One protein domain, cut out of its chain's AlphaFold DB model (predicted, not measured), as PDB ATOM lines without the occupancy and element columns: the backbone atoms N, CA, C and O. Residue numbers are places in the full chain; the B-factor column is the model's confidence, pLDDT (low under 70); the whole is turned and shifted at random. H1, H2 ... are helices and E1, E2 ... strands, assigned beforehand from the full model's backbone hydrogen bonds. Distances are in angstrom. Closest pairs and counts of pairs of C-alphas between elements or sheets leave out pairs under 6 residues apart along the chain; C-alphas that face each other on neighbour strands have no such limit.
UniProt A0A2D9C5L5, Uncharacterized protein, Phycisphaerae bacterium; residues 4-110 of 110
ATOM      1  N   GLU A   4     -58.260   1.397  30.536       84.06
ATOM      2  CA  GLU A   4     -59.123   0.453  31.263       84.06
ATOM      3  C   GLU A   4     -59.409  -0.852  30.495       84.06
ATOM      4  O   GLU A   4     -59.442  -1.931  31.086       84.06
ATOM      5  N   GLN A   5     -59.593  -0.781  29.172       86.31
ATOM      6  CA  GLN A   5     -59.831  -1.961  28.333       86.31
ATOM      7  C   GLN A   5     -58.563  -2.814  28.190       86.31
ATOM      8  O   GLN A   5     -58.659  -4.042  28.186       86.31
ATOM      9  N   ILE A   6     -57.387  -2.178  28.122       87.25
ATOM     10  CA  ILE A   6     -56.086  -2.865  28.083       87.25
ATOM     11  C   ILE A   6     -55.861  -3.602  29.403       87.25
ATOM     12  O   ILE A   6     -55.634  -4.812  29.403       87.25
ATOM     13  N   THR A   7     -56.013  -2.907  30.532       89.75
ATOM     14  CA  THR A   7     -55.830  -3.491  31.866       89.75
ATOM     15  C   THR A   7     -56.798  -4.646  32.112       89.75
ATOM     16  O   THR A   7     -56.390  -5.689  32.624       89.75
ATOM     17  N   LYS A   8     -58.069  -4.515  31.706       90.88
ATOM     18  CA  LYS A   8     -59.045  -5.610  31.803       90.88
ATOM     19  C   LYS A   8     -58.611  -6.828  30.983       90.88
ATOM     20  O   LYS A   8     -58.606  -7.937  31.512       90.88
ATOM     21  N   SER A   9     -58.207  -6.626  29.728       89.50
ATOM     22  CA  SER A   9     -57.747  -7.711  28.854       89.50
ATOM     23  C   SER A   9     -56.514  -8.427  29.424       89.50
ATOM     24  O   SER A   9     -56.476  -9.658  29.457       89.50
ATOM     25  N   LEU A  10     -55.550  -7.679  29.970       91.00
ATOM     26  CA  LEU A  10     -54.364  -8.236  30.628       91.00
ATOM     27  C   LEU A  10     -54.712  -9.023  31.900       91.00
ATOM     28  O   LEU A  10     -54.172 -10.107  32.114       91.00
ATOM     29  N   LYS A  11     -55.656  -8.539  32.719       92.31
ATOM     30  CA  LYS A  11     -56.141  -9.267  33.907       92.31
ATOM     31  C   LYS A  11     -56.840 -10.575  33.522       92.31
ATOM     32  O   LYS A  11     -56.585 -11.610  34.135       92.31
ATOM     33  N   GLU A  12     -57.657 -10.573  32.471       91.75
ATOM     34  CA  GLU A  12     -58.271 -11.797  31.935       91.75
ATOM     35  C   GLU A  12     -57.222 -12.779  31.391       91.75
ATOM     36  O   GLU A  12     -57.315 -13.989  31.619       91.75
ATOM     37  N   ARG A  13     -56.202 -12.266  30.693       90.56
ATOM     38  CA  ARG A  13     -55.080 -13.056  30.177       90.56
ATOM     39  C   ARG A  13     -54.287 -13.712  31.307       90.56
ATOM     40  O   ARG A  13     -54.062 -14.922  31.248       90.56
ATOM     41  N   LYS A  14     -53.938 -12.947  32.346       92.25
ATOM     42  CA  LYS A  14     -53.262 -13.429  33.559       92.25
ATOM     43  C   LYS A  14     -54.020 -14.594  34.192       92.25
ATOM     44  O   LYS A  14     -53.448 -15.667  34.364       92.25
ATOM     45  N   SER A  15     -55.320 -14.429  34.439       90.94
ATOM     46  CA  SER A  15     -56.161 -15.478  35.032       90.94
ATOM     47  C   SER A  15     -56.155 -16.773  34.213       90.94
ATOM     48  O   SER A  15     -56.065 -17.865  34.773       90.94
ATOM     49  N   LYS A  16     -56.202 -16.677  32.875       88.81
ATOM     50  CA  LYS A  16     -56.117 -17.852  31.989       88.81
ATOM     51  C   LYS A  16     -54.760 -18.556  32.097       88.81
ATOM     52  O   LYS A  16     -54.719 -19.784  32.116       88.81
ATOM     53  N   LEU A  17     -53.664 -17.804  32.164       89.38
ATOM     54  CA  LEU A  17     -52.307 -18.350  32.289       89.38
ATOM     55  C   LEU A  17     -52.084 -19.045  33.635       89.38
ATOM     56  O   LEU A  17     -51.569 -20.164  33.675       89.38
ATOM     57  N   GLU A  18     -52.518 -18.421  34.729       89.06
ATOM     58  CA  GLU A  18     -52.422 -18.999  36.072       89.06
ATOM     59  C   GLU A  18     -53.227 -20.296  36.181       89.06
ATOM     60  O   GLU A  18     -52.737 -21.285  36.727       89.06
ATOM     61  N   TYR A  19     -54.435 -20.317  35.613       85.06
ATOM     62  CA  TYR A  19     -55.284 -21.505  35.574       85.06
ATOM     63  C   TYR A  19     -54.591 -22.681  34.872       85.06
ATOM     64  O   TYR A  19     -54.513 -23.772  35.435       85.06
ATOM     65  N   GLN A  20     -54.016 -22.452  33.687       78.81
ATOM     66  CA  GLN A  20     -53.297 -23.498  32.947       78.81
ATOM     67  C   GLN A  20     -52.047 -23.980  33.687       78.81
ATOM     68  O   GLN A  20     -51.787 -25.180  33.754       78.81
ATOM     69  N   THR A  21     -51.304 -23.062  34.308       75.94
ATOM     70  CA  THR A  21     -50.097 -23.407  35.075       75.94
ATOM     71  C   THR A  21     -50.422 -24.298  36.279       75.94
ATOM     72  O   THR A  21     -49.632 -25.173  36.626       75.94
ATOM     73  N   ARG A  22     -51.595 -24.113  36.905       76.56
ATOM     74  CA  ARG A  22     -52.055 -24.913  38.054       76.56
ATOM     75  C   ARG A  22     -52.651 -26.264  37.660       76.56
ATOM     76  O   ARG A  22     -52.513 -27.219  38.415       76.56
ATOM     77  N   LEU A  23     -53.332 -26.344  36.515       68.00
ATOM     78  CA  LEU A  23     -54.050 -27.554  36.096       68.00
ATOM     79  C   LEU A  23     -53.228 -28.537  35.280       68.00
ATOM     80  O   LEU A  23     -53.612 -29.701  35.169       68.00
ATOM     81  N   HIS A  24     -52.097 -28.114  34.723       57.94
ATOM     82  CA  HIS A  24     -51.249 -29.020  33.967       57.94
ATOM     83  C   HIS A  24     -50.418 -29.944  34.872       57.94
ATOM     84  O   HIS A  24     -49.201 -29.825  34.993       57.94
ATOM     85  N   GLY A  25     -51.087 -30.988  35.366       52.97
ATOM     86  CA  GLY A  25     -50.557 -32.358  35.373       52.97
ATOM     87  C   GLY A  25     -50.666 -33.007  33.979       52.97
ATOM     88  O   GLY A  25     -51.076 -34.156  33.867       52.97
ATOM     89  N   GLY A  26     -50.421 -32.226  32.916       52.69
ATOM     90  CA  GLY A  26     -50.747 -32.552  31.523       52.69
ATOM     91  C   GLY A  26     -49.951 -33.725  30.953       52.69
ATOM     92  O   GLY A  26     -48.857 -34.029  31.423       52.69
ATOM     93  N   LEU A  27     -50.525 -34.370  29.929       55.31
ATOM     94  CA  LEU A  27     -49.932 -35.463  29.150       55.31
ATOM     95  C   LEU A  27     -48.434 -35.234  28.924       55.31
ATOM     96  O   LEU A  27     -48.048 -34.341  28.174       55.31
ATOM     97  N   ILE A  28     -47.611 -36.093  29.534       62.75
ATOM     98  CA  ILE A  28     -46.138 -36.021  29.535       62.75
ATOM     99  C   ILE A  28     -45.561 -35.926  28.111       62.75
ATOM    100  O   ILE A  28     -44.429 -35.498  27.935       62.75
ATOM    101  N   SER A  29     -46.312 -36.303  27.076       79.56
ATOM    102  CA  SER A  29     -45.863 -36.254  25.687       79.56
ATOM    103  C   SER A  29     -45.918 -34.867  25.032       79.56
ATOM    104  O   SER A  29     -45.139 -34.633  24.112       79.56
ATOM    105  N   HIS A  30     -46.779 -33.939  25.468       87.50
ATOM    106  CA  HIS A  30     -47.009 -32.651  24.787       87.50
ATOM    107  C   HIS A  30     -46.328 -31.496  25.529       87.50
ATOM    108  O   HIS A  30     -46.973 -30.614  26.085       87.50
ATOM    109  N   ASN A  31     -44.996 -31.516  25.568       89.81
ATOM    110  CA  ASN A  31     -44.220 -30.599  26.406       89.81
ATOM    111  C   ASN A  31     -43.728 -29.333  25.701       89.81
ATOM    112  O   ASN A  31     -42.991 -28.566  26.322       89.81
ATOM    113  N   TYR A  32     -44.092 -29.102  24.441       93.06
ATOM    114  CA  TYR A  32     -43.534 -28.001  23.656       93.06
ATOM    115  C   TYR A  32     -44.597 -27.020  23.182       93.06
ATOM    116  O   TYR A  32     -45.660 -27.410  22.708       93.06
ATOM    117  N   ILE A  33     -44.270 -25.733  23.253       94.19
ATOM    118  CA  ILE A  33     -44.941 -24.665  22.513       94.19
ATOM    119  C   ILE A  33     -44.054 -24.299  21.331       94.19
ATOM    120  O   ILE A  33     -42.841 -24.154  21.488       94.19
ATOM    121  N   ILE A  34     -44.645 -24.145  20.150       96.12
ATOM    122  CA  ILE A  34     -43.915 -23.715  18.957       96.12
ATOM    123  C   ILE A  34     -44.160 -22.220  18.742       96.12
ATOM    124  O   ILE A  34     -45.308 -21.772  18.709       96.12
ATOM    125  N   VAL A  35     -43.076 -21.467  18.582       95.62
ATOM    126  CA  VAL A  35     -43.050 -20.008  18.439       95.62
ATOM    127  C   VAL A  35     -42.389 -19.628  17.114       95.62
ATOM    128  O   VAL A  35     -41.389 -20.222  16.707       95.62
ATOM    129  N   VAL A  36     -42.951 -18.629  16.439       94.75
ATOM    130  CA  VAL A  36     -42.450 -18.058  15.186       94.75
ATOM    131  C   VAL A  36     -42.512 -16.536  15.313       94.75
ATOM    132  O   VAL A  36     -43.551 -15.918  15.089       94.75
ATOM    133  N   GLY A  37     -41.404 -15.908  15.718       90.81
ATOM    134  CA  GLY A  37     -41.395 -14.485  16.082       90.81
ATOM    135  C   GLY A  37     -42.281 -14.212  17.302       90.81
ATOM    136  O   GLY A  37     -42.132 -14.874  18.318       90.81
ATOM    137  N   ALA A  38     -43.217 -13.266  17.192       88.62
ATOM    138  CA  ALA A  38     -44.185 -12.949  18.252       88.62
ATOM    139  C   ALA A  38     -45.450 -13.838  18.223       88.62
ATOM    140  O   ALA A  38     -46.428 -13.544  18.904       88.62
ATOM    141  N   PHE A  39     -45.473 -14.884  17.391       92.19
ATOM    142  CA  PHE A  39     -46.646 -15.731  17.185       92.19
ATOM    143  C   PHE A  39     -46.422 -17.134  17.738       92.19
ATOM    144  O   PHE A  39     -45.315 -17.669  17.671       92.19
ATOM    145  N   THR A  40     -47.496 -17.774  18.185       94.06
ATOM    146  CA  THR A  40     -47.504 -19.200  18.532       94.06
ATOM    147  C   THR A  40     -48.183 -20.018  17.443       94.06
ATOM    148  O   THR A  40     -49.155 -19.563  16.834       94.06
ATOM    149  N   VAL A  41     -47.708 -21.241  17.214       93.88
ATOM    150  CA  VAL A  41     -48.325 -22.175  16.267       93.88
ATOM    151  C   VAL A  41     -49.449 -22.950  16.954       93.88
ATOM    152  O   VAL A  41     -49.235 -23.642  17.952       93.88
ATOM    153  N   CYS A  42     -50.645 -22.869  16.378       91.62
ATOM    154  CA  CYS A  42     -51.851 -23.519  16.873       91.62
ATOM    155  C   CYS A  42     -52.469 -24.435  15.814       91.62
ATOM    156  O   CYS A  42     -52.337 -24.191  14.613       91.62
ATOM    157  N   LYS A  43     -53.200 -25.459  16.264       89.06
ATOM    158  CA  LYS A  43     -54.039 -26.290  15.392       89.06
ATOM    159  C   LYS A  43     -55.484 -25.792  15.443       89.06
ATOM    160  O   LYS A  43     -56.120 -25.858  16.491       89.06
ATOM    161  N   VAL A  44     -55.996 -25.285  14.324       85.50
ATOM    162  CA  VAL A  44     -57.373 -24.779  14.175       85.50
ATOM    163  C   VAL A  44     -58.018 -25.505  13.005       85.50
ATOM    164  O   VAL A  44     -57.468 -25.491  11.908       85.50
ATOM    165  N   ASP A  45     -59.142 -26.183  13.238       85.69
ATOM    166  CA  ASP A  45     -59.867 -26.955  12.213       85.69
ATOM    167  C   ASP A  45     -58.964 -27.926  11.429       85.69
ATOM    168  O   ASP A  45     -59.039 -28.064  10.209       85.69
ATOM    169  N   GLY A  46     -58.032 -28.568  12.141       83.25
ATOM    170  CA  GLY A  46     -57.056 -29.495  11.560       83.25
ATOM    171  C   GLY A  46     -55.871 -28.834  10.846       83.25
ATOM    172  O   GLY A  46     -54.934 -29.542  10.484       83.25
ATOM    173  N   LYS A  47     -55.862 -27.505  10.694       87.19
ATOM    174  CA  LYS A  47     -54.804 -26.740  10.019       87.19
ATOM    175  C   LYS A  47     -53.843 -26.095  11.012       87.19
ATOM    176  O   LYS A  47     -54.236 -25.673  12.098       87.19
ATOM    177  N   VAL A  48     -52.577 -26.016  10.614       91.06
ATOM    178  CA  VAL A  48     -51.506 -25.344  11.357       91.06
ATOM    179  C   VAL A  48     -51.543 -23.854  11.034       91.06
ATOM    180  O   VAL A  48     -51.402 -23.471   9.873       91.06
ATOM    181  N   THR A  49     -51.704 -23.017  12.056       91.62
ATOM    182  CA  THR A  49     -51.904 -21.570  11.896       91.62
ATOM    183  C   THR A  49     -51.100 -20.788  12.934       91.62
ATOM    184  O   THR A  49     -50.916 -21.255  14.057       91.62
ATOM    185  N   LEU A  50     -50.645 -19.580  12.585       91.62
ATOM    186  CA  LEU A  50     -50.049 -18.637  13.538       91.62
ATOM    187  C   LEU A  50     -51.129 -17.840  14.271       91.62
ATOM    188  O   LEU A  50     -52.048 -17.314  13.642       91.62
ATOM    189  N   LYS A  51     -50.995 -17.708  15.593       88.38
ATOM    190  CA  LYS A  51     -51.868 -16.878  16.430       88.38
ATOM    191  C   LYS A  51     -51.081 -15.901  17.296       88.38
ATOM    192  O   LYS A  51     -49.991 -16.216  17.765       88.38
ATOM    193  N   ASN A  52     -51.679 -14.729  17.496       81.44
ATOM    194  CA  ASN A  52     -51.255 -13.686  18.435       81.44
ATOM    195  C   ASN A  52     -52.490 -12.905  18.943       81.44
ATOM    196  O   ASN A  52     -52.527 -11.682  18.973       81.44
ATOM    197  N   ASP A  53     -53.571 -13.628  19.238       75.31
ATOM    198  CA  ASP A  53     -54.849 -13.088  19.726       75.31
ATOM    199  C   ASP A  53     -54.976 -13.200  21.259       75.31
ATOM    200  O   ASP A  53     -56.068 -13.081  21.813       75.31
ATOM    201  N   GLY A  54     -53.872 -13.494  21.958       71.56
ATOM    202  CA  GLY A  54     -53.870 -13.773  23.396       71.56
ATOM    203  C   GLY A  54     -54.558 -15.090  23.779       71.56
ATOM    204  O   GLY A  54     -54.759 -15.357  24.970       71.56
ATOM    205  N   SER A  55     -54.934 -15.922  22.797       81.25
ATOM    206  CA  SER A  55     -55.376 -17.287  23.063       81.25
ATOM    207  C   SER A  55     -54.221 -18.141  23.586       81.25
ATOM    208  O   SER A  55     -53.041 -17.831  23.425       81.25
ATOM    209  N   LEU A  56     -54.574 -19.214  24.289       85.50
ATOM    210  CA  LEU A  56     -53.586 -20.157  24.786       85.50
ATOM    211  C   LEU A  56     -53.018 -20.968  23.613       85.50
ATOM    212  O   LEU A  56     -53.796 -21.414  22.764       85.50
ATOM    213  N   PRO A  57     -51.694 -21.171  23.564       89.50
ATOM    214  CA  PRO A  57     -51.079 -21.895  22.468       89.50
ATOM    215  C   PRO A  57     -51.430 -23.383  22.513       89.50
ATOM    216  O   PRO A  57     -51.720 -23.948  23.571       89.50
ATOM    217  N   SER A  58     -51.358 -24.038  21.354       90.38
ATOM    218  CA  SER A  58     -51.375 -25.500  21.301       90.38
ATOM    219  C   SER A  58     -50.066 -26.070  21.853       90.38
ATOM    220  O   SER A  58     -48.990 -25.529  21.597       90.38
ATOM    221  N   GLN A  59     -50.167 -27.184  22.579       91.38
ATOM    222  CA  GLN A  59     -49.019 -27.972  23.015       91.38
ATOM    223  C   GLN A  59     -48.730 -29.080  22.003       91.38
ATOM    224  O   GLN A  59     -49.651 -29.671  21.438       91.38
ATOM    225  N   TRP A  60     -47.450 -29.354  21.788       92.88
ATOM    226  CA  TRP A  60     -46.953 -30.250  20.753       92.88
ATOM    227  C   TRP A  60     -46.035 -31.312  21.355       92.88
ATOM    228  O   TRP A  60     -45.316 -31.065  22.329       92.88
ATOM    229  N   THR A  61     -46.061 -32.500  20.756       94.00
ATOM    230  CA  THR A  61     -45.046 -33.531  20.983       94.00
ATOM    231  C   THR A  61     -43.734 -33.151  20.300       94.00
ATOM    232  O   THR A  61     -43.718 -32.276  19.436       94.00
ATOM    233  N   ALA A  62     -42.635 -33.820  20.659       94.25
ATOM    234  CA  ALA A  62     -41.364 -33.661  19.947       94.25
ATOM    235  C   ALA A  62     -41.517 -33.971  18.445       94.25
ATOM    236  O   ALA A  62     -41.117 -33.163  17.614       94.25
ATOM    237  N   ASP A  63     -42.194 -35.068  18.100       95.12
ATOM    238  CA  ASP A  63     -42.447 -35.443  16.702       95.12
ATOM    239  C   ASP A  63     -43.279 -34.385  15.968       95.12
ATOM    240  O   ASP A  63     -42.992 -34.040  14.826       95.12
ATOM    241  N   GLY A  64     -44.280 -33.810  16.644       94.38
ATOM    242  CA  GLY A  64     -45.069 -32.712  16.095       94.38
ATOM    243  C   GLY A  64     -44.224 -31.463  15.845       94.38
ATOM    244  O   GLY A  64     -44.407 -30.797  14.833       94.38
ATOM    245  N   VAL A  65     -43.268 -31.149  16.726       95.44
ATOM    246  CA  VAL A  65     -42.322 -30.042  16.512       95.44
ATOM    247  C   VAL A  65     -41.493 -30.265  15.247       95.44
ATOM    248  O   VAL A  65     -41.360 -29.336  14.448       95.44
ATOM    249  N   GLU A  66     -40.948 -31.465  15.058       96.31
ATOM    250  CA  GLU A  66     -40.138 -31.780  13.879       96.31
ATOM    251  C   GLU A  66     -40.981 -31.760  12.598       96.31
ATOM    252  O   GLU A  66     -40.595 -31.105  11.630       96.31
ATOM    253  N   GLU A  67     -42.196 -32.315  12.626       95.38
ATOM    254  CA  GLU A  67     -43.125 -32.236  11.493       95.38
ATOM    255  C   GLU A  67     -43.403 -30.779  11.078       95.38
ATOM    256  O   GLU A  67     -43.387 -30.452   9.887       95.38
ATOM    257  N   ILE A  68     -43.626 -29.881  12.045       95.19
ATOM    258  CA  ILE A  68     -43.838 -28.457  11.761       95.19
ATOM    259  C   ILE A  68     -42.585 -27.812  11.160       95.19
ATOM    260  O   ILE A  68     -42.700 -27.033  10.213       95.19
ATOM    261  N   LYS A  69     -41.388 -28.115  11.677       94.69
ATOM    262  CA  LYS A  69     -40.132 -27.554  11.148       94.69
ATOM    263  C   LYS A  69     -39.839 -28.008   9.718       94.69
ATOM    264  O   LYS A  69     -39.266 -27.233   8.953       94.69
ATOM    265  N   GLU A  70     -40.218 -29.233   9.367       94.56
ATOM    266  CA  GLU A  70     -40.009 -29.802   8.034       94.56
ATOM    267  C   GLU A  70     -41.041 -29.308   7.017       94.56
ATOM    268  O   GLU A  70     -40.688 -28.950   5.891       94.56
ATOM    269  N   LYS A  71     -42.324 -29.286   7.398       94.12
ATOM    270  CA  LYS A  71     -43.435 -29.051   6.462       94.12
ATOM    271  C   LYS A  71     -43.894 -27.600   6.393       94.12
ATOM    272  O   LYS A  71     -44.576 -27.231   5.436       94.12
ATOM    273  N   CYS A  72     -43.574 -26.776   7.388       93.06
ATOM    274  CA  CYS A  72     -44.028 -25.392   7.440       93.06
ATOM    275  C   CYS A  72     -42.880 -24.401   7.232       93.06
ATOM    276  O   CYS A  72     -41.747 -24.590   7.670       93.06
ATOM    277  N   SER A  73     -43.197 -23.289   6.574       93.06
ATOM    278  CA  SER A  73     -42.286 -22.162   6.418       93.06
ATOM    279  C   SER A  73     -43.083 -20.871   6.489       93.06
ATOM    280  O   SER A  73     -44.095 -20.721   5.807       93.06
ATOM    281  N   TRP A  74     -42.599 -19.933   7.294       93.19
ATOM    282  CA  TRP A  74     -43.173 -18.600   7.418       93.19
ATOM    283  C   TRP A  74     -42.144 -17.555   7.026       93.19
ATOM    284  O   TRP A  74     -40.950 -17.703   7.295       93.19
ATOM    285  N   THR A  75     -42.626 -16.489   6.404       94.06
ATOM    286  CA  THR A  75     -41.804 -15.393   5.905       94.06
ATOM    287  C   THR A  75     -42.291 -14.101   6.540       94.06
ATOM    288  O   THR A  75     -43.492 -13.858   6.637       94.06
ATOM    289  N   SER A  76     -41.355 -13.281   7.002       90.62
ATOM    290  CA  SER A  76     -41.641 -11.944   7.518       90.62
ATOM    291  C   SER A  76     -42.129 -11.012   6.405       90.62
ATOM    292  O   SER A  76     -41.935 -11.283   5.220       90.62
ATOM    293  N   ILE A  77     -42.682  -9.859   6.788       88.19
ATOM    294  CA  ILE A  77     -43.087  -8.808   5.839       88.19
ATOM    295  C   ILE A  77     -41.932  -8.333   4.939       88.19
ATOM    296  O   ILE A  77     -42.159  -7.908   3.814       88.19
ATOM    297  N   ASN A  78     -40.687  -8.481   5.405       92.69
ATOM    298  CA  ASN A  78     -39.475  -8.113   4.673       92.69
ATOM    299  C   ASN A  78     -38.956  -9.234   3.753       92.69
ATOM    300  O   ASN A  78     -37.840  -9.143   3.254       92.69
ATOM    301  N   GLY A  79     -39.700 -10.329   3.578       92.25
ATOM    302  CA  GLY A  79     -39.277 -11.458   2.742       92.25
ATOM    303  C   GLY A  79     -38.283 -12.420   3.407       92.25
ATOM    304  O   GLY A  79     -37.917 -13.429   2.811       92.25
ATOM    305  N   ASN A  80     -37.875 -12.171   4.657       94.00
ATOM    306  CA  ASN A  80     -36.946 -13.052   5.372       94.00
ATOM    307  C   ASN A  80     -37.666 -14.263   5.969       94.00
ATOM    308  O   ASN A  80     -38.694 -14.092   6.632       94.00
ATOM    309  N   LYS A  81     -37.094 -15.463   5.807       93.69
ATOM    310  CA  LYS A  81     -37.587 -16.690   6.450       93.69
ATOM    311  C   LYS A  81     -37.527 -16.547   7.972       93.69
ATOM    312  O   LYS A  81     -36.487 -16.206   8.534       93.69
ATOM    313  N   MET A  82     -38.644 -16.815   8.638       94.69
ATOM    314  CA  MET A  82     -38.741 -16.767  10.091       94.69
ATOM    315  C   MET A  82     -38.229 -18.064  10.714       94.69
ATOM    316  O   MET A  82     -38.467 -19.160  10.204       94.69
ATOM    317  N   LYS A  83     -37.537 -17.936  11.848       95.00
ATOM    318  CA  LYS A  83     -37.074 -19.085  12.626       95.00
ATOM    319  C   LYS A  83     -38.245 -19.689  13.401       95.00
ATOM    320  O   LYS A  83     -38.920 -18.982  14.144       95.00
ATOM    321  N   ILE A  84     -38.435 -20.996  13.250       96.38
ATOM    322  CA  ILE A  84     -39.352 -21.794  14.066       96.38
ATOM    323  C   ILE A  84     -38.586 -22.244  15.313       96.38
ATOM    324  O   ILE A  84     -37.521 -22.856  15.207       96.38
ATOM    325  N   GLN A  85     -39.104 -21.915  16.489       96.50
ATOM    326  CA  GLN A  85     -38.533 -22.280  17.783       96.50
ATOM    327  C   GLN A  85     -39.515 -23.165  18.545       96.50
ATOM    328  O   GLN A  85     -40.724 -22.999  18.435       96.50
ATOM    329  N   SER A  86     -38.990 -24.088  19.339       96.19
ATOM    330  CA  SER A  86     -39.763 -24.870  20.300       96.19
ATOM    331  C   SER A  86     -39.299 -24.514  21.704       96.19
ATOM    332  O   SER A  86     -38.099 -24.541  21.971       96.19
ATOM    333  N   VAL A  87     -40.238 -24.207  22.588       94.94
ATOM    334  CA  VAL A  87     -39.984 -23.819  23.977       94.94
ATOM    335  C   VAL A  87     -40.675 -24.830  24.890       94.94
ATOM    336  O   VAL A  87     -41.822 -25.194  24.607       94.94
ATOM    337  N   PRO A  88     -40.034 -25.303  25.974       92.19
ATOM    338  CA  PRO A  88     -40.718 -26.095  26.987       92.19
ATOM    339  C   PRO A  88     -41.965 -25.362  27.486       92.19
ATOM    340  O   PRO A  88     -41.893 -24.192  27.860       92.19
ATOM    341  N   TYR A  89     -43.120 -26.027  27.517       89.25
ATOM    342  CA  TYR A  89     -44.385 -25.332  27.759       89.25
ATOM    343  C   TYR A  89     -44.392 -24.590  29.098       89.25
ATOM    344  O   TYR A  89     -44.789 -23.432  29.149       89.25
ATOM    345  N   LYS A  90     -43.872 -25.209  30.167       87.50
ATOM    346  CA  LYS A  90     -43.786 -24.579  31.495       87.50
ATOM    347  C   LYS A  90     -42.966 -23.293  31.474       87.50
ATOM    348  O   LYS A  90     -43.324 -22.340  32.156       87.50
ATOM    349  N   GLU A  91     -41.882 -23.280  30.706       90.88
ATOM    350  CA  GLU A  91     -41.039 -22.099  30.542       90.88
ATOM    351  C   GLU A  91     -41.796 -21.003  29.792       90.88
ATOM    352  O   GLU A  91     -41.838 -19.868  30.257       90.88
ATOM    353  N   TRP A  92     -42.491 -21.361  28.709       92.25
ATOM    354  CA  TRP A  92     -43.322 -20.419  27.962       92.25
ATOM    355  C   TRP A  92     -44.408 -19.782  28.843       92.25
ATOM    356  O   TRP A  92     -44.505 -18.561  28.911       92.25
ATOM    357  N   TYR A  93     -45.173 -20.589  29.590       90.50
ATOM    358  CA  TYR A  93     -46.212 -20.088  30.500       90.50
ATOM    359  C   TYR A  93     -45.648 -19.195  31.605       90.50
ATOM    360  O   TYR A  93     -46.270 -18.194  31.955       90.50
ATOM    361  N   LYS A  94     -44.480 -19.549  32.157       90.19
ATOM    362  CA  LYS A  94     -43.806 -18.746  33.181       90.19
ATOM    363  C   LYS A  94     -43.400 -17.378  32.630       90.19
ATOM    364  O   LYS A  94     -43.669 -16.375  33.285       90.19
ATOM    365  N   ASN A  95     -42.777 -17.348  31.455       92.44
ATOM    366  CA  ASN A  95     -42.311 -16.112  30.830       92.44
ATOM    367  C   ASN A  95     -43.493 -15.213  30.451       92.44
ATOM    368  O   ASN A  95     -43.518 -14.048  30.828       92.44
ATOM    369  N   GLU A  96     -44.528 -15.776  29.828       92.25
ATOM    370  CA  GLU A  96     -45.737 -15.035  29.463       92.25
ATOM    371  C   GLU A  96     -46.446 -14.450  30.701       92.25
ATOM    372  O   GLU A  96     -46.903 -13.308  30.697       92.25
ATOM    373  N   LEU A  97     -46.533 -15.217  31.795       92.75
ATOM    374  CA  LEU A  97     -47.123 -14.725  33.038       92.75
ATOM    375  C   LEU A  97     -46.295 -13.582  33.641       92.75
ATOM    376  O   LEU A  97     -46.874 -12.628  34.164       92.75
ATOM    377  N   GLN A  98     -44.965 -13.669  33.565       93.94
ATOM    378  CA  GLN A  98     -44.066 -12.604  34.004       93.94
ATOM    379  C   GLN A  98     -44.287 -11.327  33.185       93.94
ATOM    380  O   GLN A  98     -44.538 -10.280  33.770       93.94
ATOM    381  N   GLU A  99     -44.310 -11.422  31.854       93.06
ATOM    382  CA  GLU A  99     -44.531 -10.277  30.963       93.06
ATOM    383  C   GLU A  99     -45.875  -9.581  31.223       93.06
ATOM    384  O   GLU A  99     -45.956  -8.351  31.280       93.06
ATOM    385  N   VAL A 100     -46.943 -10.358  31.440       93.00
ATOM    386  CA  VAL A 100     -48.262  -9.809  31.786       93.00
ATOM    387  C   VAL A 100     -48.233  -9.110  33.147       93.00
ATOM    388  O   VAL A 100     -48.833  -8.043  33.294       93.00
ATOM    389  N   ASN A 101     -47.547  -9.680  34.140       93.88
ATOM    390  CA  ASN A 101     -47.409  -9.066  35.461       93.88
ATOM    391  C   ASN A 101     -46.622  -7.755  35.404       93.88
ATOM    392  O   ASN A 101     -47.068  -6.765  35.981       93.88
ATOM    393  N   ASP A 102     -45.506  -7.733  34.677       94.75
ATOM    394  CA  ASP A 102     -44.666  -6.545  34.521       94.75
ATOM    395  C   ASP A 102     -45.444  -5.431  33.811       94.75
ATOM    396  O   ASP A 102     -45.471  -4.287  34.269       94.75
ATOM    397  N   THR A 103     -46.176  -5.778  32.748       92.44
ATOM    398  CA  THR A 103     -47.017  -4.824  32.013       92.44
ATOM    399  C   THR A 103     -48.135  -4.256  32.888       92.44
ATOM    400  O   THR A 103     -48.389  -3.053  32.862       92.44
ATOM    401  N   LEU A 104     -48.804  -5.097  33.683       93.19
ATOM    402  CA  LEU A 104     -49.829  -4.639  34.624       93.19
ATOM    403  C   LEU A 104     -49.245  -3.709  35.691       93.19
ATOM    404  O   LEU A 104     -49.842  -2.672  35.958       93.19
ATOM    405  N   SER A 105     -48.076  -4.042  36.245       92.06
ATOM    406  CA  SER A 105     -47.403  -3.196  37.233       92.06
ATOM    407  C   SER A 105     -47.086  -1.817  36.662       92.06
ATOM    408  O   SER A 105     -47.356  -0.819  37.319       92.06
ATOM    409  N   LEU A 106     -46.564  -1.748  35.432       92.12
ATOM    410  CA  LEU A 106     -46.265  -0.478  34.767       92.12
ATOM    411  C   LEU A 106     -47.520   0.381  34.585       92.12
ATOM    412  O   LEU A 106     -47.482   1.578  34.853       92.12
ATOM    413  N   LEU A 107     -48.634  -0.232  34.173       89.25
ATOM    414  CA  LEU A 107     -49.912   0.458  33.971       89.25
ATOM    415  C   LEU A 107     -50.582   0.907  35.276       89.25
ATOM    416  O   LEU A 107     -51.362   1.850  35.249       89.25
ATOM    417  N   GLU A 108     -50.327   0.227  36.394       82.62
ATOM    418  CA  GLU A 108     -50.855   0.602  37.714       82.62
ATOM    419  C   GLU A 108     -50.003   1.693  38.394       82.62
ATOM    420  O   GLU A 108     -50.492   2.375  39.293       82.62
ATOM    421  N   THR A 109     -48.755   1.886  37.948       76.56
ATOM    422  CA  THR A 109     -47.849   2.953  38.419       76.56
ATOM    423  C   THR A 109     -47.809   4.207  37.535       76.56
ATOM    424  O   THR A 109     -47.143   5.172  37.910       76.56
ATOM    425  N   ALA A 110     -48.460   4.178  36.368       59.25
ATOM    426  CA  ALA A 110     -48.513   5.272  35.390       59.25
ATOM    427  C   ALA A 110     -49.755   6.154  35.579       59.25
ATOM    428  O   ALA A 110     -49.620   7.384  35.397       59.25
TER     429      ALA A 110
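Overview. This is residues 4 to 110 of the 110 residues of an uncharacterized protein of Phycisphaerae bacterium (UniProt A0A2D9C5L5). Look for two lobes: a small, strongly twisted sheet of four strands, with the short helix H2 packed on one face, and a pair of long helices, H1 and H3, side by side and leading away from the sheet, H3 starting directly where E4 ends. Between H2 and E4, residues 72 to 83 form a long loop with no named element. The printed part has 107 residues with three named helices and four named strands, H1 E1 E2 E3 H2 E4 H3 along the chain; the sheet order is E3 - E2 - E1 - E4, antiparallel throughout, and the class is mixed, helices and strands. It is only just compact, close to loose, with a radius of gyration of the C-alphas of 15.2 A and spans of 45 by 40 by 24 A.

Along the chain. Find C-alpha 4 at (-59.123, 0.453, 31.263); from there H1 runs through residues 4 to 23, 28.9 A long. Next come E1, residues 32 to 36, 13.1 A; E2, residues 39 to 44, 14.4 A; and E3, residues 47 to 51, 12.1 A. H2, residues 62 to 71, begins with C-alpha 62 at (-41.364, -33.661, 19.947) and is 14.4 A long. E4 is residues 84 to 88, 13.7 A, and H3 is residues 89 to 109, 30.4 A, ending with C-alpha 109 at (-47.849, 2.953, 38.419).

Arrangement. Start at E1, E2 and E3, a meander, each strand the antiparallel neighbour of the one before; E1 and E2 are a hairpin, as are E2 and E3. Between E1 and E2 look at N 36 and O 39, 2.8 A apart; between E2 and E3, at N 42 and O 49, 2.8 A. The edge strand E4 is the antiparallel neighbour of E1, with N 35 and O 85 at 2.8 A, also within hydrogen-bond range. H2 is on one face of the sheet, making two layers, a helix over a sheet, at a height over the sheet of 8.4 A. It lies over E1 and only just over E2, on which 3 of its C-alphas fall, and runs along the strands, at 12 degrees to E1 on the local plane. H3 only grazes the sheet, with residues 89 to 93. H1 and H3 touch, opposite ways at a shallow tilt of 30 degrees; their closest C-alphas, Lys 14 and Leu 97, are 6.3 A apart. H1 is not on the sheet, and H2 is apart from both H1 and H3. In H1, H2 and H3 every O i to N i+4 pair is within hydrogen-bond range.

Size, cuts and confidence. The C-alphas farthest apart are those of Lys 71 and Thr 109, 45.4 A. The printed part has no cut, and the link from H2 to E4, 12 residues, is long. Look for pLDDT under 70 at residues 23 to 28 and residue 110.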